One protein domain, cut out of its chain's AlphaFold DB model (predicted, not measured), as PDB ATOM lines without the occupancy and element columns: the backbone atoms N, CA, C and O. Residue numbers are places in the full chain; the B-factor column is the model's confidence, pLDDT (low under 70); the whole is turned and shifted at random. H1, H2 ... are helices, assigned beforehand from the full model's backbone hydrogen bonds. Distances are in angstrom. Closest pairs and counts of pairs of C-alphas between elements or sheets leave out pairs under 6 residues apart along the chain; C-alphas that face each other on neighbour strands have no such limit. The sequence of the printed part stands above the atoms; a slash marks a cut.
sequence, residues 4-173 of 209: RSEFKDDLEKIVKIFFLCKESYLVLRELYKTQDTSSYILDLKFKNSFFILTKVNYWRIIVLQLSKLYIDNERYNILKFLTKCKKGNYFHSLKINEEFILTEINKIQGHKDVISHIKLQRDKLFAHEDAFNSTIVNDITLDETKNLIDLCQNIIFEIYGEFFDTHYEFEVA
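Overview. This is residues 4 to 173 of the 209 residues of the protein "HEPN_AbiU2 domain-containing protein" of Chryseobacterium lacus (UniProt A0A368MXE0). The long helix H1 makes the core of a body of helices, with H3 and H7 packed on it and both running back against its direction. H2 makes a corner with H3 at one end, the hairpin of H4 and H5 lies toward the other, H6 crosses H3 at a steep tilt, and residues 126 to 132 stick out. The printed part has 170 residues with seven named helices, H1 to H7 in chain order, and no named strand; the class is all helix. It is only just compact, close to loose, with a radius of gyration of the C-alphas of 18.2 A and spans of 56 by 40 by 25 A.

Arrangement. H1, residues 4 to 32, touches H3, residues 49 to 70, at a shallow tilt of 30 degrees, opposite ways; their closest C-alphas, Cys 21 and Ile 62, are 5.0 A apart. H1 also touches H7, residues 142 to 164, at a shallow tilt of 30 degrees, opposite ways, closest at the C-alphas of Lys 22 and Ile 149, 6.5 A. H3 and H7 are close but not clearly touching, with the C-alphas of Leu 66 and Leu 148 7.9 A apart. H3 is the hub, touching four helices. With residues 60 to 70 alone it touches H6, residues 112 to 127, at a steep tilt of 56 degrees; the closest C-alphas are those of Val 63 and Ile 118, 6.1 A. H2, residues 39 to 47, and H3 touch only at the corner, closest at the C-alphas of Lys 45 and Phe 51, 5.5 A. H3 and H4, residues 78 to 85, only just touch, with 3 pairs of C-alphas within 8 A, and only at the corner; the closest are those of Leu 69 and Ile 78, 5.5 A. H4 and H5, residues 98 to 109, form a helical hairpin, with the C-alphas of Leu 82 and Ile 101 closest at 6.0 A. H5 only just touches H7, with 3 pairs of C-alphas within 8 A, closest at Glu 104 and Ile 155, 7.1 A. H1 and H6 are apart. In H1, H2, H3, H5, H6 and H7 every O i to N i+4 pair is within hydrogen-bond range; in H4, 3 of 4 are.

Along the chain. H1 begins at C-alpha 4, (18.173, -28.164, -41.713), and is 41.3 A long. H2 is 11.4 A, H3 31.6 A, H4 10.9 A, H5 16.4 A and H6 22.2 A long. H6 ends at C-alpha 127, (54.477, -33.977, -28.106). H7 is 31.6 A long and ends at C-alpha 164, (14.612, -36.886, -38.495).

Size, cuts and confidence. The two C-alphas farthest apart, those of Tyr 40 and Gly 88, are 59.4 A apart. The printed part has no cut. The links H4 to H5 and H6 to H7 are long, of 12 and 14 residues. The mean pLDDT of the printed part is 88.7; residues 126 to 139 are under 70.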
ATOM      1  N   ARG A   4      18.420 -26.722 -41.858       93.38
ATOM      2  CA  ARG A   4      18.173 -28.164 -41.713       93.38
ATOM      3  C   ARG A   4      19.231 -29.003 -42.437       93.38
ATOM      4  O   ARG A   4      19.683 -29.997 -41.883       93.38
ATOM      5  N   SER A   5      19.624 -28.601 -43.646       94.00
ATOM      6  CA  SER A   5      20.694 -29.265 -44.401       94.00
ATOM      7  C   SER A   5      22.045 -29.087 -43.713       94.00
ATOM      8  O   SER A   5      22.744 -30.067 -43.519       94.00
ATOM      9  N   GLU A   6      22.379 -27.876 -43.261       95.44
ATOM     10  CA  GLU A   6      23.631 -27.623 -42.531       95.44
ATOM     11  C   GLU A   6      23.704 -28.398 -41.210       95.44
ATOM     12  O   GLU A   6      24.750 -28.938 -40.866       95.44
ATOM     13  N   PHE A   7      22.587 -28.484 -40.481       95.25
ATOM     14  CA  PHE A   7      22.484 -29.283 -39.263       95.25
ATOM     15  C   PHE A   7      22.740 -30.764 -39.539       95.25
ATOM     16  O   PHE A   7      23.516 -31.396 -38.825       95.25
ATOM     17  N   LYS A   8      22.120 -31.301 -40.598       94.25
ATOM     18  CA  LYS A   8      22.336 -32.681 -41.032       94.25
ATOM     19  C   LYS A   8      23.797 -32.914 -41.420       94.25
ATOM     20  O   LYS A   8      24.386 -33.879 -40.954       94.25
ATOM     21  N   ASP A   9      24.396 -32.007 -42.186       95.44
ATOM     22  CA  ASP A   9      25.792 -32.116 -42.620       95.44
ATOM     23  C   ASP A   9      26.780 -32.050 -41.443       95.44
ATOM     24  O   ASP A   9      27.794 -32.753 -41.440       95.44
ATOM     25  N   ASP A  10      26.520 -31.201 -40.444       96.06
ATOM     26  CA  ASP A  10      27.318 -31.145 -39.214       96.06
ATOM     27  C   ASP A  10      27.147 -32.442 -38.399       96.06
ATOM     28  O   ASP A  10      28.150 -33.023 -37.970       96.06
ATOM     29  N   LEU A  11      25.915 -32.945 -38.245       96.06
ATOM     30  CA  LEU A  11      25.630 -34.194 -37.532       96.06
ATOM     31  C   LEU A  11      26.266 -35.409 -38.218       96.06
ATOM     32  O   LEU A  11      26.908 -36.215 -37.557       96.06
ATOM     33  N   GLU A  12      26.182 -35.524 -39.543       95.19
ATOM     34  CA  GLU A  12      26.800 -36.621 -40.297       95.19
ATOM     35  C   GLU A  12      28.323 -36.671 -40.113       95.19
ATOM     36  O   GLU A  12      28.932 -37.743 -40.105       95.19
ATOM     37  N   LYS A  13      28.974 -35.517 -39.947       97.38
ATOM     38  CA  LYS A  13      30.418 -35.470 -39.673       97.38
ATOM     39  C   LYS A  13      30.737 -35.895 -38.246       97.38
ATOM     40  O   LYS A  13      31.720 -36.608 -38.052       97.38
ATOM     41  N   ILE A  14      29.901 -35.516 -37.278       97.69
ATOM     42  CA  ILE A  14      29.983 -36.014 -35.897       97.69
ATOM     43  C   ILE A  14      29.827 -37.537 -35.885       97.69
ATOM     44  O   ILE A  14      30.670 -38.231 -35.326       97.69
ATOM     45  N   VAL A  15      28.819 -38.061 -36.582       96.44
ATOM     46  CA  VAL A  15      28.556 -39.498 -36.731       96.44
ATOM     47  C   VAL A  15      29.764 -40.239 -37.300       96.44
ATOM     48  O   VAL A  15      30.139 -41.282 -36.776       96.44
ATOM     49  N   LYS A  16      30.428 -39.704 -38.331       95.88
ATOM     50  CA  LYS A  16      31.642 -40.320 -38.901       95.88
ATOM     51  C   LYS A  16      32.791 -40.397 -37.892       95.88
ATOM     52  O   LYS A  16      33.483 -41.412 -37.829       95.88
ATOM     53  N   ILE A  17      32.998 -39.340 -37.102       98.00
ATOM     54  CA  ILE A  17      34.019 -39.309 -36.039       98.00
ATOM     55  C   ILE A  17      33.667 -40.324 -34.946       98.00
ATOM     56  O   ILE A  17      34.519 -41.120 -34.545       98.00
ATOM     57  N   PHE A  18      32.409 -40.315 -34.504       97.62
ATOM     58  CA  PHE A  18      31.867 -41.255 -33.531       97.62
ATOM     59  C   PHE A  18      32.048 -42.704 -33.988       97.62
ATOM     60  O   PHE A  18      32.567 -43.519 -33.231       97.62
ATOM     61  N   PHE A  19      31.691 -43.019 -35.232       95.88
ATOM     62  CA  PHE A  19      31.754 -44.375 -35.760       95.88
ATOM     63  C   PHE A  19      33.182 -44.927 -35.732       95.88
ATOM     64  O   PHE A  19      33.422 -46.013 -35.210       95.88
ATOM     65  N   LEU A  20      34.156 -44.138 -36.200       96.38
ATOM     66  CA  LEU A  20      35.565 -44.523 -36.135       96.38
ATOM     67  C   LEU A  20      36.044 -44.722 -34.685       96.38
ATOM     68  O   LEU A  20      36.843 -45.622 -34.421       96.38
ATOM     69  N   CYS A  21      35.551 -43.906 -33.747       97.50
ATOM     70  CA  CYS A  21      35.824 -44.061 -32.320       97.50
ATOM     71  C   CYS A  21      35.260 -45.377 -31.765       97.50
ATOM     72  O   CYS A  21      36.003 -46.139 -31.146       97.50
ATOM     73  N   LYS A  22      33.968 -45.650 -32.005       96.69
ATOM     74  CA  LYS A  22      33.263 -46.853 -31.537       96.69
ATOM     75  C   LYS A  22      33.927 -48.117 -32.081       96.69
ATOM     76  O   LYS A  22      34.287 -48.988 -31.297       96.69
ATOM     77  N   GLU A  23      34.171 -48.192 -33.386       96.06
ATOM     78  CA  GLU A  23      34.788 -49.373 -34.005       96.06
ATOM     79  C   GLU A  23      36.200 -49.631 -33.469       96.06
ATOM     80  O   GLU A  23      36.552 -50.762 -33.132       96.06
ATOM     81  N   SER A  24      36.998 -48.572 -33.310       96.12
ATOM     82  CA  SER A  24      38.337 -48.681 -32.723       96.12
ATOM     83  C   SER A  24      38.289 -49.173 -31.278       96.12
ATOM     84  O   SER A  24      39.106 -50.000 -30.873       96.12
ATOM     85  N   TYR A  25      37.316 -48.688 -30.506       96.12
ATOM     86  CA  TYR A  25      37.083 -49.120 -29.134       96.12
ATOM     87  C   TYR A  25      36.686 -50.594 -29.049       96.12
ATOM     88  O   TYR A  25      37.269 -51.324 -28.248       96.12
ATOM     89  N   LEU A  26      35.757 -51.056 -29.887       95.44
ATOM     90  CA  LEU A  26      35.323 -52.454 -29.903       95.44
ATOM     91  C   LEU A  26      36.479 -53.398 -30.250       95.44
ATOM     92  O   LEU A  26      36.701 -54.386 -29.548       95.44
ATOM     93  N   VAL A  27      37.288 -53.052 -31.258       95.25
ATOM     94  CA  VAL A  27      38.508 -53.804 -31.588       95.25
ATOM     95  C   VAL A  27      39.459 -53.858 -30.394       95.25
ATOM     96  O   VAL A  27      39.958 -54.928 -30.038       95.25
ATOM     97  N   LEU A  28      39.702 -52.718 -29.745       93.62
ATOM     98  CA  LEU A  28      40.597 -52.654 -28.598       93.62
ATOM     99  C   LEU A  28      40.075 -53.494 -27.423       93.62
ATOM    100  O   LEU A  28      40.847 -54.246 -26.825       93.62
ATOM    101  N   ARG A  29      38.772 -53.431 -27.126       92.88
ATOM    102  CA  ARG A  29      38.127 -54.258 -26.094       92.88
ATOM    103  C   ARG A  29      38.281 -55.742 -26.380       92.88
ATOM    104  O   ARG A  29      38.649 -56.485 -25.474       92.88
ATOM    105  N   GLU A  30      38.081 -56.172 -27.622       94.06
ATOM    106  CA  GLU A  30      38.295 -57.569 -28.006       94.06
ATOM    107  C   GLU A  30      39.763 -57.986 -27.807       94.06
ATOM    108  O   GLU A  30      40.046 -59.052 -27.258       94.06
ATOM    109  N   LEU A  31      40.730 -57.131 -28.147       91.50
ATOM    110  CA  LEU A  31      42.159 -57.407 -27.938       91.50
ATOM    111  C   LEU A  31      42.585 -57.467 -26.460       91.50
ATOM    112  O   LEU A  31      43.604 -58.095 -26.150       91.50
ATOM    113  N   TYR A  32      41.840 -56.830 -25.556       89.94
ATOM    114  CA  TYR A  32      42.039 -56.932 -24.105       89.94
ATOM    115  C   TYR A  32      41.173 -58.006 -23.439       89.94
ATOM    116  O   TYR A  32      41.409 -58.330 -22.276       89.94
ATOM    117  N   LYS A  33      40.213 -58.603 -24.156       89.81
ATOM    118  CA  LYS A  33      39.384 -59.690 -23.630       89.81
ATOM    119  C   LYS A  33      40.242 -60.918 -23.314       89.81
ATOM    120  O   LYS A  33      40.923 -61.450 -24.195       89.81
ATOM    121  N   THR A  34      40.166 -61.368 -22.062       87.94
ATOM    122  CA  THR A  34      40.870 -62.556 -21.555       87.94
ATOM    123  C   THR A  34      39.950 -63.751 -21.318       87.94
ATOM    124  O   THR A  34      40.382 -64.894 -21.449       87.94
ATOM    125  N   GLN A  35      38.682 -63.501 -20.992       84.38
ATOM    126  CA  GLN A  35      37.678 -64.542 -20.770       84.38
ATOM    127  C   GLN A  35      37.385 -65.306 -22.067       84.38
ATOM    128  O   GLN A  35      37.443 -64.733 -23.160       84.38
ATOM    129  N   ASP A  36      37.098 -66.605 -21.941       76.19
ATOM    130  CA  ASP A  36      36.766 -67.518 -23.048       76.19
ATOM    131  C   ASP A  36      37.802 -67.546 -24.186       76.19
ATOM    132  O   ASP A  36      37.487 -67.823 -25.343       76.19
ATOM    133  N   THR A  37      39.060 -67.232 -23.868       85.19
ATOM    134  CA  THR A  37      40.158 -67.144 -24.834       85.19
ATOM    135  C   THR A  37      41.172 -68.254 -24.567       85.19
ATOM    136  O   THR A  37      41.605 -68.450 -23.433       85.19
ATOM    137  N   SER A  38      41.576 -68.992 -25.607       91.81
ATOM    138  CA  SER A  38      42.592 -70.043 -25.468       91.81
ATOM    139  C   SER A  38      43.950 -69.460 -25.054       91.81
ATOM    140  O   SER A  38      44.271 -68.317 -25.383       91.81
ATOM    141  N   SER A  39      44.792 -70.257 -24.385       92.44
ATOM    142  CA  SER A  39      46.145 -69.831 -23.991       92.44
ATOM    143  C   SER A  39      46.980 -69.348 -25.181       92.44
ATOM    144  O   SER A  39      47.659 -68.331 -25.084       92.44
ATOM    145  N   TYR A  40      46.858 -70.017 -26.331       93.44
ATOM    146  CA  TYR A  40      47.504 -69.607 -27.577       93.44
ATOM    147  C   TYR A  40      47.065 -68.208 -28.032       93.44
ATOM    148  O   TYR A  40      47.898 -67.384 -28.406       93.44
ATOM    149  N   ILE A  41      45.762 -67.914 -27.984       95.12
ATOM    150  CA  ILE A  41      45.247 -66.602 -28.385       95.12
ATOM    151  C   ILE A  41      45.608 -65.529 -27.357       95.12
ATOM    152  O   ILE A  41      45.909 -64.407 -27.755       95.12
ATOM    153  N   LEU A  42      45.646 -65.852 -26.063       93.44
ATOM    154  CA  LEU A  42      46.169 -64.941 -25.040       93.44
ATOM    155  C   LEU A  42      47.635 -64.590 -25.319       93.44
ATOM    156  O   LEU A  42      47.990 -63.411 -25.350       93.44
ATOM    157  N   ASP A  43      48.470 -65.589 -25.605       93.69
ATOM    158  CA  ASP A  43      49.868 -65.363 -25.971       93.69
ATOM    159  C   ASP A  43      49.983 -64.481 -27.219       93.69
ATOM    160  O   ASP A  43      50.771 -63.534 -27.232       93.69
ATOM    161  N   LEU A  44      49.153 -64.703 -28.240       93.31
ATOM    162  CA  LEU A  44      49.102 -63.809 -29.394       93.31
ATOM    163  C   LEU A  44      48.694 -62.383 -28.997       93.31
ATOM    164  O   LEU A  44      49.424 -61.442 -29.295       93.31
ATOM    165  N   LYS A  45      47.576 -62.196 -28.289       89.81
ATOM    166  CA  LYS A  45      47.058 -60.867 -27.920       89.81
ATOM    167  C   LYS A  45      48.052 -60.050 -27.085       89.81
ATOM    168  O   LYS A  45      48.040 -58.821 -27.182       89.81
ATOM    169  N   PHE A  46      48.867 -60.685 -26.240       88.06
ATOM    170  CA  PHE A  46      49.700 -59.983 -25.251       88.06
ATOM    171  C   PHE A  46      51.209 -60.066 -25.487       88.06
ATOM    172  O   PHE A  46      51.924 -59.207 -24.979       88.06
ATOM    173  N   LYS A  47      51.706 -61.046 -26.250       91.00
ATOM    174  CA  LYS A  47      53.148 -61.220 -26.503       91.00
ATOM    175  C   LYS A  47      53.537 -61.003 -27.962       91.00
ATOM    176  O   LYS A  47      54.706 -60.762 -28.247       91.00
ATOM    177  N   ASN A  48      52.594 -61.087 -28.899       92.75
ATOM    178  CA  ASN A  48      52.898 -60.855 -30.305       92.75
ATOM    179  C   ASN A  48      53.037 -59.351 -30.596       92.75
ATOM    180  O   ASN A  48      52.142 -58.559 -30.291       92.75
ATOM    181  N   SER A  49      54.137 -58.967 -31.246       91.81
ATOM    182  CA  SER A  49      54.454 -57.570 -31.566       91.81
ATOM    183  C   SER A  49      53.392 -56.882 -32.427       91.81
ATOM    184  O   SER A  49      53.099 -55.709 -32.198       91.81
ATOM    185  N   PHE A  50      52.764 -57.599 -33.366       94.25
ATOM    186  CA  PHE A  50      51.699 -57.050 -34.205       94.25
ATOM    187  C   PHE A  50      50.481 -56.654 -33.366       94.25
ATOM    188  O   PHE A  50      49.977 -55.541 -33.512       94.25
ATOM    189  N   PHE A  51      50.023 -57.515 -32.451       89.12
ATOM    190  CA  PHE A  51      48.867 -57.205 -31.603       89.12
ATOM    191  C   PHE A  51      49.173 -56.124 -30.563       89.12
ATOM    192  O   PHE A  51      48.312 -55.286 -30.300       89.12
ATOM    193  N   ILE A  52      50.398 -56.078 -30.032       85.69
ATOM    194  CA  ILE A  52      50.853 -54.986 -29.157       85.69
ATOM    195  C   ILE A  52      50.800 -53.645 -29.904       85.69
ATOM    196  O   ILE A  52      50.170 -52.701 -29.429       85.69
ATOM    197  N   LEU A  53      51.389 -53.574 -31.103       86.88
ATOM    198  CA  LEU A  53      51.355 -52.371 -31.940       86.88
ATOM    199  C   LEU A  53      49.917 -51.976 -32.308       86.88
ATOM    200  O   LEU A  53      49.551 -50.803 -32.265       86.88
ATOM    201  N   THR A  54      49.087 -52.965 -32.633       89.81
ATOM    202  CA  THR A  54      47.679 -52.766 -32.984       89.81
ATOM    203  C   THR A  54      46.900 -52.129 -31.832       89.81
ATOM    204  O   THR A  54      46.179 -51.159 -32.060       89.81
ATOM    205  N   LYS A  55      47.088 -52.598 -30.588       88.88
ATOM    206  CA  LYS A  55      46.467 -51.997 -29.392       88.88
ATOM    207  C   LYS A  55      46.836 -50.522 -29.243       88.88
ATOM    208  O   LYS A  55      45.951 -49.690 -29.064       88.88
ATOM    209  N   VAL A  56      48.124 -50.199 -29.375       88.31
ATOM    210  CA  VAL A  56      48.616 -48.814 -29.292       88.31
ATOM    211  C   VAL A  56      47.973 -47.941 -30.372       88.31
ATOM    212  O   VAL A  56      47.503 -46.844 -30.078       88.31
ATOM    213  N   ASN A  57      47.902 -48.422 -31.613       90.25
ATOM    214  CA  ASN A  57      47.330 -47.654 -32.719       90.25
ATOM    215  C   ASN A  57      45.825 -47.412 -32.553       90.25
ATOM    216  O   ASN A  57      45.376 -46.280 -32.728       90.25
ATOM    217  N   TYR A  58      45.047 -48.426 -32.167       93.56
ATOM    218  CA  TYR A  58      43.618 -48.231 -31.906       93.56
ATOM    219  C   TYR A  58      43.374 -47.306 -30.717       93.56
ATOM    220  O   TYR A  58      42.501 -46.445 -30.799       93.56
ATOM    221  N   TRP A  59      44.184 -47.402 -29.660       92.81
ATOM    222  CA  TRP A  59      44.111 -46.460 -28.546       92.81
ATOM    223  C   TRP A  59      44.336 -45.014 -28.992       92.81
ATOM    224  O   TRP A  59      43.538 -44.132 -28.681       92.81
ATOM    225  N   ARG A  60      45.364 -44.772 -29.814       92.38
ATOM    226  CA  ARG A  60      45.620 -43.449 -30.403       92.38
ATOM    227  C   ARG A  60      44.427 -42.935 -31.202       92.38
ATOM    228  O   ARG A  60      44.058 -41.773 -31.061       92.38
ATOM    229  N   ILE A  61      43.807 -43.789 -32.018       95.00
ATOM    230  CA  ILE A  61      42.622 -43.413 -32.801       95.00
ATOM    231  C   ILE A  61      41.466 -43.009 -31.880       95.00
ATOM    232  O   ILE A  61      40.848 -41.975 -32.132       95.00
ATOM    233  N   ILE A  62      41.208 -43.775 -30.816       95.75
ATOM    234  CA  ILE A  62      40.163 -43.483 -29.823       95.75
ATOM    235  C   ILE A  62      40.404 -42.115 -29.182       95.75
ATOM    236  O   ILE A  62      39.526 -41.257 -29.237       95.75
ATOM    237  N   VAL A  63      41.608 -41.871 -28.656       94.50
ATOM    238  CA  VAL A  63      41.977 -40.588 -28.033       94.50
ATOM    239  C   VAL A  63      41.783 -39.426 -29.009       94.50
ATOM    240  O   VAL A  63      41.211 -38.396 -28.646       94.50
ATOM    241  N   LEU A  64      42.198 -39.591 -30.269       94.94
ATOM    242  CA  LEU A  64      42.043 -38.572 -31.308       94.94
ATOM    243  C   LEU A  64      40.575 -38.304 -31.665       94.94
ATOM    244  O   LEU A  64      40.202 -37.147 -31.858       94.94
ATOM    245  N   GLN A  65      39.735 -39.336 -31.779       97.56
ATOM    246  CA  GLN A  65      38.323 -39.128 -32.105       97.56
ATOM    247  C   GLN A  65      37.548 -38.554 -30.917       97.56
ATOM    248  O   GLN A  65      36.794 -37.601 -31.106       97.56
ATOM    249  N   LEU A  66      37.774 -39.045 -29.693       97.19
ATOM    250  CA  LEU A  66      37.171 -38.459 -28.493       97.19
ATOM    251  C   LEU A  66      37.580 -36.998 -28.318       97.19
ATOM    252  O   LEU A  66      36.746 -36.163 -27.981       97.19
ATOM    253  N   SER A  67      38.836 -36.669 -28.626       95.81
ATOM    254  CA  SER A  67      39.303 -35.285 -28.642       95.81
ATOM    255  C   SER A  67      38.446 -34.409 -29.552       95.81
ATOM    256  O   SER A  67      37.929 -33.395 -29.097       95.81
ATOM    257  N   LYS A  68      38.220 -34.834 -30.803       97.00
ATOM    258  CA  LYS A  68      37.368 -34.113 -31.767       97.00
ATOM    259  C   LYS A  68      35.924 -33.951 -31.293       97.00
ATOM    260  O   LYS A  68      35.307 -32.929 -31.586       97.00
ATOM    261  N   LEU A  69      35.392 -34.955 -30.595       97.88
ATOM    262  CA  LEU A  69      34.017 -34.952 -30.096       97.88
ATOM    263  C   LEU A  69      33.843 -34.075 -28.851       97.88
ATOM    264  O   LEU A  69      32.786 -33.471 -28.704       97.88
ATOM    265  N   TYR A  70      34.846 -33.971 -27.976       97.06
ATOM    266  CA  TYR A  70      34.658 -33.407 -26.632       97.06
ATOM    267  C   TYR A  70      35.531 -32.202 -26.275       97.06
ATOM    268  O   TYR A  70      35.169 -31.459 -25.366       97.06
ATOM    269  N   ILE A  71      36.631 -31.933 -26.984       93.88
ATOM    270  CA  ILE A  71      37.501 -30.784 -26.679       93.88
ATOM    271  C   ILE A  71      36.945 -29.507 -27.305       93.88
ATOM    272  O   ILE A  71      36.618 -29.478 -28.492       93.88
ATOM    273  N   ASP A  72      36.879 -28.435 -26.516       85.75
ATOM    274  CA  ASP A  72      36.201 -27.195 -26.900       85.75
ATOM    275  C   ASP A  72      36.704 -26.593 -28.208       85.75
ATOM    276  O   ASP A  72      35.899 -26.088 -28.969       85.75
ATOM    277  N   ASN A  73      37.994 -26.653 -28.545       87.81
ATOM    278  CA  ASN A  73      38.513 -26.014 -29.766       87.81
ATOM    279  C   ASN A  73      38.167 -26.753 -31.070       87.81
ATOM    280  O   ASN A  73      38.395 -26.220 -32.154       87.81
ATOM    281  N   GLU A  74      37.565 -27.933 -30.988       92.44
ATOM    282  CA  GLU A  74      37.280 -28.770 -32.148       92.44
ATOM    283  C   GLU A  74      35.993 -28.335 -32.864       92.44
ATOM    284  O   GLU A  74      35.018 -27.887 -32.253       92.44
ATOM    285  N   ARG A  75      35.986 -28.438 -34.200       92.25
ATOM    286  CA  ARG A  75      34.859 -27.980 -35.035       92.25
ATOM    287  C   ARG A  75      33.596 -28.817 -34.829       92.25
ATOM    288  O   ARG A  75      32.505 -28.257 -34.789       92.25
ATOM    289  N   TYR A  76      33.758 -30.134 -34.737       95.38
ATOM    290  CA  TYR A  76      32.669 -31.114 -34.630       95.38
ATOM    291  C   TYR A  76      32.500 -31.619 -33.193       95.38
ATOM    292  O   TYR A  76      32.120 -32.761 -32.957       95.38
ATOM    293  N   ASN A  77      32.802 -30.747 -32.237       95.62
ATOM    294  CA  ASN A  77      32.583 -30.992 -30.827       95.62
ATOM    295  C   ASN A  77      31.072 -31.046 -30.519       95.62
ATOM    296  O   ASN A  77      30.315 -30.155 -30.921       95.62
ATOM    297  N   ILE A  78      30.641 -32.067 -29.777       96.44
ATOM    298  CA  ILE A  78      29.231 -32.329 -29.473       96.44
ATOM    299  C   ILE A  78      28.626 -31.265 -28.546       96.44
ATOM    300  O   ILE A  78      27.491 -30.845 -28.750       96.44
ATOM    301  N   LEU A  79      29.395 -30.740 -27.588       96.00
ATOM    302  CA  LEU A  79      28.958 -29.662 -26.697       96.00
ATOM    303  C   LEU A  79      28.691 -28.363 -27.474       96.00
ATOM    304  O   LEU A  79      27.669 -27.703 -27.262       96.00
ATOM    305  N   LYS A  80      29.568 -28.008 -28.418       95.81
ATOM    306  CA  LYS A  80      29.369 -26.883 -29.344       95.81
ATOM    307  C   LYS A  80      28.154 -27.109 -30.231       95.81
ATOM    308  O   LYS A  80      27.368 -26.182 -30.424       95.81
ATOM    309  N   PHE A  81      27.990 -28.322 -30.754       96.69
ATOM    310  CA  PHE A  81      26.843 -28.687 -31.581       96.69
ATOM    311  C   PHE A  81      25.517 -28.513 -30.823       96.69
ATOM    312  O   PHE A  81      24.646 -27.775 -31.285       96.69
ATOM    313  N   LEU A  82      25.402 -29.067 -29.612       96.50
ATOM    314  CA  LEU A  82      24.234 -28.896 -28.738       96.50
ATOM    315  C   LEU A  82      24.011 -27.428 -28.356       96.50
ATOM    316  O   LEU A  82      22.887 -26.932 -28.380       96.50
ATOM    317  N   THR A  83      25.085 -26.683 -28.083       95.88
ATOM    318  CA  THR A  83      24.993 -25.252 -27.761       95.88
ATOM    319  C   THR A  83      24.380 -24.453 -28.910       95.88
ATOM    320  O   THR A  83      23.552 -23.583 -28.653       95.88
ATOM    321  N   LYS A  84      24.695 -24.766 -30.176       95.69
ATOM    322  CA  LYS A  84      24.058 -24.114 -31.337       95.69
ATOM    323  C   LYS A  84      22.538 -24.336 -31.388       95.69
ATOM    324  O   LYS A  84      21.856 -23.536 -32.029       95.69
ATOM    325  N   CYS A  85      22.023 -25.381 -30.742       95.19
ATOM    326  CA  CYS A  85      20.607 -25.751 -30.737       95.19
ATOM    327  C   CYS A  85      19.783 -25.021 -29.667       95.19
ATOM    328  O   CYS A  85      18.567 -24.932 -29.817       95.19
ATOM    329  N   LYS A  86      20.437 -24.463 -28.638       95.50
ATOM    330  CA  LYS A  86      19.781 -23.719 -27.550       95.50
ATOM    331  C   LYS A  86      18.926 -22.558 -28.045       95.50
ATOM    332  O   LYS A  86      19.200 -21.953 -29.090       95.50
ATOM    333  N   LYS A  87      17.956 -22.162 -27.220       92.81
ATOM    334  CA  LYS A  87      17.164 -20.946 -27.422       92.81
ATOM    335  C   LYS A  87      18.034 -19.720 -27.710       92.81
ATOM    336  O   LYS A  87      18.957 -19.401 -26.970       92.81
ATOM    337  N   GLY A  88      17.712 -19.025 -28.803       92.56
ATOM    338  CA  GLY A  88      18.428 -17.826 -29.255       92.56
ATOM    339  C   GLY A  88      19.689 -18.083 -30.092       92.56
ATOM    340  O   GLY A  88      20.227 -17.131 -30.650       92.56
ATOM    341  N   ASN A  89      20.127 -19.338 -30.249       95.94
ATOM    342  CA  ASN A  89      21.314 -19.679 -31.036       95.94
ATOM    343  C   ASN A  89      20.986 -20.089 -32.483       95.94
ATOM    344  O   ASN A  89      19.834 -20.101 -32.925       95.94
ATOM    345  N   TYR A  90      22.034 -20.395 -33.254       96.31
ATOM    346  CA  TYR A  90      21.983 -20.571 -34.709       96.31
ATOM    347  C   TYR A  90      20.906 -21.560 -35.188       96.31
ATOM    348  O   TYR A  90      20.159 -21.249 -36.123       96.31
ATOM    349  N   PHE A  91      20.781 -22.714 -34.528       95.19
ATOM    350  CA  PHE A  91      19.827 -23.773 -34.868       95.19
ATOM    351  C   PHE A  91      18.524 -23.720 -34.060       95.19
ATOM    352  O   PHE A  91      17.688 -24.600 -34.233       95.19
ATOM    353  N   HIS A  92      18.276 -22.676 -33.261       93.50
ATOM    354  CA  HIS A  92      17.054 -22.567 -32.449       93.50
ATOM    355  C   HIS A  92      15.759 -22.750 -33.263       93.50
ATOM    356  O   HIS A  92      14.805 -23.382 -32.814       93.50
ATOM    357  N   SER A  93      15.733 -22.250 -34.503       93.44
ATOM    358  CA  SER A  93      14.582 -22.374 -35.407       93.44
ATOM    359  C   SER A  93      14.217 -23.819 -35.773       93.44
ATOM    360  O   SER A  93      13.149 -24.038 -36.337       93.44
ATOM    361  N   LEU A  94      15.091 -24.790 -35.485       91.38
ATOM    362  CA  LEU A  94      14.838 -26.217 -35.688       91.38
ATOM    363  C   LEU A  94      13.990 -26.843 -34.570       91.38
ATOM    364  O   LEU A  94      13.535 -27.966 -34.747       91.38
ATOM    365  N   LYS A  95      13.730 -26.112 -33.471       90.88
ATOM    366  CA  LYS A  95      12.834 -26.513 -32.370       90.88
ATOM    367  C   LYS A  95      13.171 -27.874 -31.737       90.88
ATOM    368  O   LYS A  95      12.268 -28.612 -31.359       90.88
ATOM    369  N   ILE A  96      14.459 -28.187 -31.617       90.56
ATOM    370  CA  ILE A  96      14.930 -29.347 -30.846       90.56
ATOM    371  C   ILE A  96      14.571 -29.132 -29.370       90.56
ATOM    372  O   ILE A  96      14.582 -27.992 -28.897       90.56
ATOM    373  N   ASN A  97      14.233 -30.210 -28.662       93.06
ATOM    374  CA  ASN A  97      13.820 -30.156 -27.268       93.06
ATOM    375  C   ASN A  97      14.919 -29.524 -26.380       93.06
ATOM    376  O   ASN A  97      16.044 -30.017 -26.293       93.06
ATOM    377  N   GLU A  98      14.596 -28.408 -25.719       93.06
ATOM    378  CA  GLU A  98      15.546 -27.663 -24.879       93.06
ATOM    379  C   GLU A  98      15.914 -28.439 -23.603       93.06
ATOM    380  O   GLU A  98      17.055 -28.365 -23.150       93.06
ATOM    381  N   GLU A  99      14.979 -29.209 -23.038       94.94
ATOM    382  CA  GLU A  99      15.230 -30.037 -21.853       94.94
ATOM    383  C   GLU A  99      16.248 -31.137 -22.162       94.94
ATOM    384  O   GLU A  99      17.201 -31.327 -21.401       94.94
ATOM    385  N   PHE A 100      16.103 -31.786 -23.320       94.62
ATOM    386  CA  PHE A 100      17.090 -32.723 -23.855       94.62
ATOM    387  C   PHE A 100      18.464 -32.052 -23.999       94.62
ATOM    388  O   PHE A 100      19.442 -32.503 -23.403       94.62
ATOM    389  N   ILE A 101      18.540 -30.910 -24.698       95.19
ATOM    390  CA  ILE A 101      19.803 -30.183 -24.916       95.19
ATOM    391  C   ILE A 101      20.501 -29.862 -23.587       95.19
ATOM    392  O   ILE A 101      21.710 -30.061 -23.456       95.19
ATOM    393  N   LEU A 102      19.768 -29.343 -22.599       95.94
ATOM    394  CA  LEU A 102      20.334 -28.978 -21.300       95.94
ATOM    395  C   LEU A 102      20.790 -30.205 -20.506       95.94
ATOM    396  O   LEU A 102      21.872 -30.178 -19.917       95.94
ATOM    397  N   THR A 103      20.001 -31.279 -20.527       96.62
ATOM    398  CA  THR A 103      20.323 -32.545 -19.858       96.62
ATOM    399  C   THR A 103      21.623 -33.133 -20.397       96.62
ATOM    400  O   THR A 103      22.530 -33.440 -19.619       96.62
ATOM    401  N   GLU A 104      21.770 -33.212 -21.718       96.31
ATOM    402  CA  GLU A 104      22.967 -33.776 -22.344       96.31
ATOM    403  C   GLU A 104      24.202 -32.900 -22.131       96.31
ATOM    404  O   GLU A 104      25.287 -33.406 -21.837       96.31
ATOM    405  N   ILE A 105      24.050 -31.572 -22.169       96.25
ATOM    406  CA  ILE A 105      25.138 -30.653 -21.815       96.25
ATOM    407  C   ILE A 105      25.608 -30.885 -20.377       96.25
ATOM    408  O   ILE A 105      26.816 -30.942 -20.139       96.25
ATOM    409  N   ASN A 106      24.687 -31.055 -19.428       96.94
ATOM    410  CA  ASN A 106      25.038 -31.322 -18.036       96.94
ATOM    411  C   ASN A 106      25.754 -32.674 -17.880       96.94
ATOM    412  O   ASN A 106      26.762 -32.745 -17.177       96.94
ATOM    413  N   LYS A 107      25.309 -33.725 -18.587       97.12
ATOM    414  CA  LYS A 107      25.994 -35.032 -18.609       97.12
ATOM    415  C   LYS A 107      27.423 -34.922 -19.144       97.12
ATOM    416  O   LYS A 107      28.342 -35.477 -18.540       97.12
ATOM    417  N   ILE A 108      27.638 -34.168 -20.227       96.56
ATOM    418  CA  ILE A 108      28.982 -33.913 -20.777       96.56
ATOM    419  C   ILE A 108      29.842 -33.160 -19.758       96.56
ATOM    420  O   ILE A 108      30.994 -33.520 -19.520       96.56
ATOM    421  N   GLN A 109      29.284 -32.132 -19.116       95.31
ATOM    422  CA  GLN A 109      29.995 -31.358 -18.100       95.31
ATOM    423  C   GLN A 109      30.343 -32.183 -16.852       95.31
ATOM    424  O   GLN A 109      31.362 -31.906 -16.224       95.31
ATOM    425  N   GLY A 110      29.555 -33.208 -16.525       95.88
ATOM    426  CA  GLY A 110      29.876 -34.179 -15.477       95.88
ATOM    427  C   GLY A 110      31.125 -35.023 -15.768       95.88
ATOM    428  O   GLY A 110      31.705 -35.576 -14.843       95.88
ATOM    429  N   HIS A 111      31.581 -35.078 -17.024       95.75
ATOM    430  CA  HIS A 111      32.777 -35.818 -17.448       95.75
ATOM    431  C   HIS A 111      33.988 -34.908 -17.730       95.75
ATOM    432  O   HIS A 111      34.931 -35.325 -18.405       95.75
ATOM    433  N   LYS A 112      33.989 -33.661 -17.236       93.94
ATOM    434  CA  LYS A 112      35.063 -32.679 -17.492       93.94
ATOM    435  C   LYS A 112      36.462 -33.212 -17.184       93.94
ATOM    436  O   LYS A 112      37.367 -32.989 -17.985       93.94
ATOM    437  N   ASP A 113      36.625 -33.942 -16.085       92.50
ATOM    438  CA  ASP A 113      37.929 -34.476 -15.684       92.50
ATOM    439  C   ASP A 113      38.434 -35.517 -16.692       92.50
ATOM    440  O   ASP A 113      39.561 -35.412 -17.179       92.50
ATOM    441  N   VAL A 114      37.570 -36.442 -17.124       93.56
ATOM    442  CA  VAL A 114      37.885 -37.437 -18.165       93.56
ATOM    443  C   VAL A 114      38.234 -36.749 -19.491       93.56
ATOM    444  O   VAL A 114      39.229 -37.091 -20.131       93.56
ATOM    445  N   ILE A 115      37.465 -35.732 -19.891       94.44
ATOM    446  CA  ILE A 115      37.723 -34.947 -21.111       94.44
ATOM    447  C   ILE A 115      39.071 -34.213 -21.018       94.44
ATOM    448  O   ILE A 115      39.813 -34.139 -22.002       94.44
ATOM    449  N   SER A 116      39.427 -33.705 -19.836       92.62
ATOM    450  CA  SER A 116      40.720 -33.063 -19.599       92.62
ATOM    451  C   SER A 116      41.882 -34.053 -19.741       92.62
ATOM    452  O   SER A 116      42.882 -33.738 -20.389       92.62
ATOM    453  N   HIS A 117      41.723 -35.283 -19.245       90.75
ATOM    454  CA  HIS A 117      42.709 -36.345 -19.412       90.75
ATOM    455  C   HIS A 117      42.862 -36.760 -20.881       90.75
ATOM    456  O   HIS A 117      43.987 -36.931 -21.347       90.75
ATOM    457  N   ILE A 118      41.766 -36.833 -21.645       92.12
ATOM    458  CA  ILE A 118      41.812 -37.085 -23.097       92.12
ATOM    459  C   ILE A 118      42.638 -36.016 -23.806       92.12
ATOM    460  O   ILE A 118      43.493 -36.343 -24.630       92.12
ATOM    461  N   LYS A 119      42.423 -34.741 -23.464       91.44
ATOM    462  CA  LYS A 119      43.209 -33.632 -24.011       91.44
ATOM    463  C   LYS A 119      44.696 -33.798 -23.701       91.44
ATOM    464  O   LYS A 119      45.507 -33.716 -24.619       91.44
ATOM    465  N   LEU A 120      45.049 -34.089 -22.449       89.00
ATOM    466  CA  LEU A 120      46.441 -34.317 -22.052       89.00
ATOM    467  C   LEU A 120      47.068 -35.492 -22.812       89.00
ATOM    468  O   LEU A 120      48.210 -35.396 -23.252       89.00
ATOM    469  N   GLN A 121      46.338 -36.592 -23.000       87.56
ATOM    470  CA  GLN A 121      46.828 -37.723 -23.787       87.56
ATOM    471  C   GLN A 121      47.029 -37.358 -25.253       87.56
ATOM    472  O   GLN A 121      48.076 -37.675 -25.814       87.56
ATOM    473  N   ARG A 122      46.066 -36.670 -25.874       88.44
ATOM    474  CA  ARG A 122      46.189 -36.188 -27.252       88.44
ATOM    475  C   ARG A 122      47.427 -35.317 -27.410       88.44
ATOM    476  O   ARG A 122      48.209 -35.550 -28.324       88.44
ATOM    477  N   ASP A 123      47.603 -34.341 -26.525       85.62
ATOM    478  CA  ASP A 123      48.713 -33.396 -26.600       85.62
ATOM    479  C   ASP A 123      50.058 -34.138 -26.539       85.62
ATOM    480  O   ASP A 123      50.961 -33.810 -27.297       85.62
ATOM    481  N   LYS A 124      50.164 -35.233 -25.771       78.88
ATOM    482  CA  LYS A 124      51.358 -36.101 -25.767       78.88
ATOM    483  C   LYS A 124      51.564 -36.919 -27.029       78.88
ATOM    484  O   LYS A 124      52.704 -37.118 -27.432       78.88
ATOM    485  N   LEU A 125      50.487 -37.424 -27.638       78.12
ATOM    486  CA  LEU A 125      50.603 -38.135 -28.914       78.12
ATOM    487  C   LEU A 125      51.288 -37.256 -29.965       78.12
ATOM    488  O   LEU A 125      52.017 -37.784 -30.802       78.12
ATOM    489  N   PHE A 126      51.082 -35.938 -29.876       66.25
ATOM    490  CA  PHE A 126      51.749 -34.936 -30.701       66.25
ATOM    491  C   PHE A 126      53.067 -34.412 -30.104       66.25
ATOM    492  O   PHE A 126      53.961 -34.070 -30.866       66.25
ATOM    493  N   ALA A 127      53.245 -34.415 -28.778       59.44
ATOM    494  CA  ALA A 127      54.477 -33.977 -28.106       59.44
ATOM    495  C   ALA A 127      55.660 -34.953 -28.245       59.44
ATOM    496  O   ALA A 127      56.731 -34.692 -27.709       59.44
ATOM    497  N   HIS A 128      55.516 -36.050 -28.996       52.97
ATOM    498  CA  HIS A 128      56.627 -36.929 -29.381       52.97
ATOM    499  C   HIS A 128      57.703 -36.253 -30.267       52.97
ATOM    500  O   HIS A 128      58.618 -36.939 -30.721       52.97
ATOM    501  N   GLU A 129      57.632 -34.935 -30.470       48.47
ATOM    502  CA  GLU A 129      58.722 -34.105 -30.995       48.47
ATOM    503  C   GLU A 129      59.649 -33.529 -29.897       48.47
ATOM    504  O   GLU A 129      60.787 -33.200 -30.217       48.47
ATOM    505  N   ASP A 130      59.254 -33.505 -28.610       36.41
ATOM    506  CA  ASP A 130      60.049 -32.906 -27.523       36.41
ATOM    507  C   ASP A 130      60.385 -33.893 -26.381       36.41
ATOM    508  O   ASP A 130      59.546 -34.567 -25.779       36.41
ATOM    509  N   ALA A 131      61.678 -33.997 -26.082       40.44
ATOM    510  CA  ALA A 131      62.322 -35.094 -25.366       40.44
ATOM    511  C   ALA A 131      62.215 -35.065 -23.820       40.44
ATOM    512  O   ALA A 131      63.244 -34.992 -23.156       40.44
ATOM    513  N   PHE A 132      61.025 -35.197 -23.212       39.44
ATOM    514  CA  PHE A 132      60.900 -35.404 -21.748       39.44
ATOM    515  C   PHE A 132      59.704 -36.300 -21.350       39.44
ATOM    516  O   PHE A 132      58.627 -35.825 -21.015       39.44
ATOM    517  N   ASN A 133      59.906 -37.627 -21.336       38.31
ATOM    518  CA  ASN A 133      58.867 -38.643 -21.059       38.31
ATOM    519  C   ASN A 133      58.807 -39.152 -19.596       38.31
ATOM    520  O   ASN A 133      58.274 -40.231 -19.345       38.31
ATOM    521  N   SER A 134      59.376 -38.451 -18.611       38.38
ATOM    522  CA  SER A 134      59.585 -39.029 -17.266       38.38
ATOM    523  C   SER A 134      58.426 -38.878 -16.275       38.38
ATOM    524  O   SER A 134      58.533 -39.327 -15.139       38.38
ATOM    525  N   THR A 135      57.295 -38.300 -16.661       39.91
ATOM    526  CA  THR A 135      56.112 -38.242 -15.795       39.91
ATOM    527  C   THR A 135      54.872 -38.318 -16.663       39.91
ATOM    528  O   THR A 135      54.756 -37.560 -17.615       39.91
ATOM    529  N   ILE A 136      53.959 -39.247 -16.373       45.28
ATOM    530  CA  ILE A 136      52.540 -38.957 -16.120       45.28
ATOM    531  C   ILE A 136      51.806 -40.271 -15.833       45.28
ATOM    532  O   ILE A 136      51.695 -41.161 -16.671       45.28
ATOM    533  N   VAL A 137      51.265 -40.303 -14.623       44.59
ATOM    534  CA  VAL A 137      50.151 -41.121 -14.156       44.59
ATOM    535  C   VAL A 137      48.896 -40.318 -14.501       44.59
ATOM    536  O   VAL A 137      48.822 -39.185 -14.042       44.59
ATOM    537  N   ASN A 138      48.028 -40.809 -15.394       53.41
ATOM    538  CA  ASN A 138      46.583 -40.501 -15.517       53.41
ATOM    539  C   ASN A 138      46.099 -40.935 -16.909       53.41
ATOM    540  O   ASN A 138      45.833 -40.106 -17.786       53.41
ATOM    541  N   ASP A 139      46.034 -42.250 -17.124       68.25
ATOM    542  CA  ASP A 139      45.415 -42.792 -18.326       68.25
ATOM    543  C   ASP A 139      43.905 -42.948 -18.129       68.25
ATOM    544  O   ASP A 139      43.485 -43.582 -17.163       68.25
ATOM    545  N   ILE A 140      43.089 -42.395 -19.039       83.69
ATOM    546  CA  ILE A 140      41.664 -42.739 -19.093       83.69
ATOM    547  C   ILE A 140      41.513 -44.247 -19.300       83.69
ATOM    548  O   ILE A 140      42.202 -44.863 -20.114       83.69
ATOM    549  N   THR A 141      40.606 -44.851 -18.550       88.25
ATOM    550  CA  THR A 141      40.334 -46.285 -18.613       88.25
ATOM    551  C   THR A 141      39.441 -46.629 -19.805       88.25
ATOM    552  O   THR A 141      38.723 -45.787 -20.355       88.25
ATOM    553  N   LEU A 142      39.425 -47.907 -20.198       88.06
ATOM    554  CA  LEU A 142      38.498 -48.400 -21.224       88.06
ATOM    555  C   LEU A 142      37.022 -48.243 -20.819       88.06
ATOM    556  O   LEU A 142      36.165 -48.197 -21.699       88.06
ATOM    557  N   ASP A 143      36.712 -48.174 -19.528       90.81
ATOM    558  CA  ASP A 143      35.336 -48.016 -19.054       90.81
ATOM    559  C   ASP A 143      34.916 -46.538 -19.064       90.81
ATOM    560  O   ASP A 143      33.841 -46.214 -19.559       90.81
ATOM    561  N   GLU A 144      35.796 -45.613 -18.668       93.38
ATOM    562  CA  GLU A 144      35.562 -44.170 -18.859       93.38
ATOM    563  C   GLU A 144      35.430 -43.807 -20.344       93.38
ATOM    564  O   GLU A 144      34.557 -43.031 -20.731       93.38
ATOM    565  N   THR A 145      36.254 -44.431 -21.192       94.38
ATOM    566  CA  THR A 145      36.148 -44.323 -22.656       94.38
ATOM    567  C   THR A 145      34.768 -44.780 -23.132       94.38
ATOM    568  O   THR A 145      34.135 -44.095 -23.936       94.38
ATOM    569  N   LYS A 146      34.286 -45.921 -22.619       95.56
ATOM    570  CA  LYS A 146      32.967 -46.466 -22.955       95.56
ATOM    571  C   LYS A 146      31.859 -45.482 -22.617       95.56
ATOM    572  O   LYS A 146      31.007 -45.233 -23.456       95.56
ATOM    573  N   ASN A 147      31.904 -44.903 -21.419       96.44
ATOM    574  CA  ASN A 147      30.874 -43.981 -20.945       96.44
ATOM    575  C   ASN A 147      30.745 -42.758 -21.860       96.44
ATOM    576  O   ASN A 147      29.633 -42.336 -22.170       96.44
ATOM    577  N   LEU A 148      31.867 -42.220 -22.351       97.50
ATOM    578  CA  LEU A 148      31.843 -41.132 -23.332       97.50
ATOM    579  C   LEU A 148      31.312 -41.588 -24.696       97.50
ATOM    580  O   LEU A 148      30.511 -40.883 -25.303       97.50
ATOM    581  N   ILE A 149      31.709 -42.766 -25.183       97.62
ATOM    582  CA  ILE A 149      31.179 -43.310 -26.443       97.62
ATOM    583  C   ILE A 149      29.659 -43.501 -26.341       97.62
ATOM    584  O   ILE A 149      28.935 -43.023 -27.210       97.62
ATOM    585  N   ASP A 150      29.170 -44.125 -25.271       97.31
ATOM    586  CA  ASP A 150      27.740 -44.350 -25.042       97.31
ATOM    587  C   ASP A 150      26.974 -43.025 -24.939       97.31
ATOM    588  O   ASP A 150      25.906 -42.882 -25.533       97.31
ATOM    589  N   LEU A 151      27.536 -42.029 -24.245       97.62
ATOM    590  CA  LEU A 151      26.953 -40.690 -24.163       97.62
ATOM    591  C   LEU A 151      26.804 -40.063 -25.556       97.62
ATOM    592  O   LEU A 151      25.731 -39.573 -25.897       97.62
ATOM    593  N   CYS A 152      27.849 -40.109 -26.387       97.62
ATOM    594  CA  CYS A 152      27.776 -39.606 -27.758       97.62
ATOM    595  C   CYS A 152      26.747 -40.375 -28.598       97.62
ATOM    596  O   CYS A 152      25.971 -39.757 -29.327       97.62
ATOM    597  N   GLN A 153      26.712 -41.707 -28.470       96.81
ATOM    598  CA  GLN A 153      25.766 -42.562 -29.184       96.81
ATOM    599  C   GLN A 153      24.320 -42.191 -28.847       96.81
ATOM    600  O   GLN A 153      23.516 -42.021 -29.759       96.81
ATOM    601  N   ASN A 154      24.007 -42.019 -27.560       95.50
ATOM    602  CA  ASN A 154      22.666 -41.663 -27.097       95.50
ATOM    603  C   ASN A 154      22.245 -40.283 -27.615       95.50
ATOM    604  O   ASN A 154      21.148 -40.145 -28.146       95.50
ATOM    605  N   ILE A 155      23.142 -39.290 -27.572       96.19
ATOM    606  CA  ILE A 155      22.872 -37.956 -28.129       96.19
ATOM    607  C   ILE A 155      22.544 -38.044 -29.625       96.19
ATOM    608  O   ILE A 155      21.560 -37.466 -30.082       96.19
ATOM    609  N   ILE A 156      23.362 -38.764 -30.403       96.12
ATOM    610  CA  ILE A 156      23.132 -38.943 -31.842       96.12
ATOM    611  C   ILE A 156      21.794 -39.654 -32.074       96.12
ATOM    612  O   ILE A 156      21.008 -39.206 -32.909       96.12
ATOM    613  N   PHE A 157      21.531 -40.734 -31.337       93.81
ATOM    614  CA  PHE A 157      20.302 -41.516 -31.440       93.81
ATOM    615  C   PHE A 157      19.060 -40.653 -31.214       93.81
ATOM    616  O   PHE A 157      18.163 -40.642 -32.056       93.81
ATOM    617  N   GLU A 158      19.037 -39.885 -30.125       91.94
ATOM    618  CA  GLU A 158      17.905 -39.030 -29.767       91.94
ATOM    619  C   GLU A 158      17.689 -37.918 -30.800       91.94
ATOM    620  O   GLU A 158      16.557 -37.686 -31.214       91.94
ATOM    621  N   ILE A 159      18.756 -37.310 -31.334       93.00
ATOM    622  CA  ILE A 159      18.624 -36.322 -32.418       93.00
ATOM    623  C   ILE A 159      18.016 -36.953 -33.680       93.00
ATOM    624  O   ILE A 159      17.159 -36.338 -34.318       93.00
ATOM    625  N   TYR A 160      18.441 -38.158 -34.074       91.56
ATOM    626  CA  TYR A 160      17.861 -38.835 -35.239       91.56
ATOM    627  C   TYR A 160      16.394 -39.218 -35.029       91.56
ATOM    628  O   TYR A 160      15.592 -39.032 -35.951       91.56
ATOM    629  N   GLY A 161      16.041 -39.673 -33.826       88.38
ATOM    630  CA  GLY A 161      14.666 -39.990 -33.454       88.38
ATOM    631  C   GLY A 161      13.770 -38.753 -33.439       88.38
ATOM    632  O   GLY A 161      12.789 -38.698 -34.173       88.38
ATOM    633  N   GLU A 162      14.129 -37.729 -32.663       83.94
ATOM    634  CA  GLU A 162      13.287 -36.541 -32.475       83.94
ATOM    635  C   GLU A 162      13.201 -35.655 -33.725       83.94
ATOM    636  O   GLU A 162      12.147 -35.084 -34.013       83.94
ATOM    637  N   PHE A 163      14.301 -35.489 -34.467       84.31
ATOM    638  CA  PHE A 163      14.373 -34.473 -35.525       84.31
ATOM    639  C   PHE A 163      14.212 -35.030 -36.943       84.31
ATOM    640  O   PHE A 163      13.705 -34.339 -37.841       84.31
ATOM    641  N   PHE A 164      14.668 -36.259 -37.176       85.88
ATOM    642  CA  PHE A 164      14.612 -36.886 -38.495       85.88
ATOM    643  C   PHE A 164      13.532 -37.963 -38.611       85.88
ATOM    644  O   PHE A 164      13.283 -38.380 -39.737       85.88
ATOM    645  N   ASP A 165      12.873 -38.343 -37.507       81.56
ATOM    646  CA  ASP A 165      11.906 -39.453 -37.453       81.56
ATOM    647  C   ASP A 165      12.507 -40.744 -38.039       81.56
ATOM    648  O   ASP A 165      11.913 -41.478 -38.827       81.56
ATOM    649  N   THR A 166      13.782 -40.966 -37.718       83.69
ATOM    650  CA  THR A 166      14.573 -42.086 -38.232       83.69
ATOM    651  C   THR A 166      15.345 -42.733 -37.103       83.69
ATOM    652  O   THR A 166      15.852 -42.052 -36.216       83.69
ATOM    653  N   HIS A 167      15.496 -44.051 -37.172       79.38
ATOM    654  CA  HIS A 167      16.393 -44.777 -36.285       79.38
ATOM    655  C   HIS A 167      17.775 -44.841 -36.929       79.38
ATOM    656  O   HIS A 167      17.913 -45.313 -38.058       79.38
ATOM    657  N   TYR A 168      18.795 -44.361 -36.219       79.75
ATOM    658  CA  TYR A 168      20.172 -44.533 -36.663       79.75
ATOM    659  C   TYR A 168      20.681 -45.908 -36.215       79.75
ATOM    660  O   TYR A 168      20.767 -46.186 -35.019       79.75
ATOM    661  N   GLU A 169      21.017 -46.774 -37.171       82.50
ATOM    662  CA  GLU A 169      21.603 -48.083 -36.889       82.50
ATOM    663  C   GLU A 169      23.111 -47.933 -36.652       82.50
ATOM    664  O   GLU A 169      23.877 -47.572 -37.547       82.50
ATOM    665  N   PHE A 170      23.544 -48.177 -35.414       83.31
ATOM    666  CA  PHE A 170      24.959 -48.111 -35.033       83.31
ATOM    667  C   PHE A 170      25.688 -49.449 -35.145       83.31
ATOM    668  O   PHE A 170      26.889 -49.502 -34.865       83.31
ATOM    669  N   GLU A 171      24.970 -50.517 -35.483       81.44
ATOM    670  CA  GLU A 171      25.536 -51.835 -35.734       81.44
ATOM    671  C   GLU A 171      25.836 -51.952 -37.224       81.44
ATOM    672  O   GLU A 171      24.980 -51.708 -38.070       81.44
ATOM    673  N   VAL A 172      27.082 -52.279 -37.560       77.88
ATOM    674  CA  VAL A 172      27.520 -52.344 -38.954       77.88
ATOM    675  C   VAL A 172      27.864 -53.774 -39.315       77.88
ATOM    676  O   VAL A 172      28.661 -54.440 -38.650       77.88
ATOM    677  N   ALA A 173      27.269 -54.244 -40.412       74.56
ATOM    678  CA  ALA A 173      27.636 -55.514 -41.012       74.56
ATOM    679  C   ALA A 173      29.136 -55.511 -41.349       74.56
ATOM    680  O   ALA A 173      29.634 -54.590 -41.997       74.56
TER     681      ALA A 173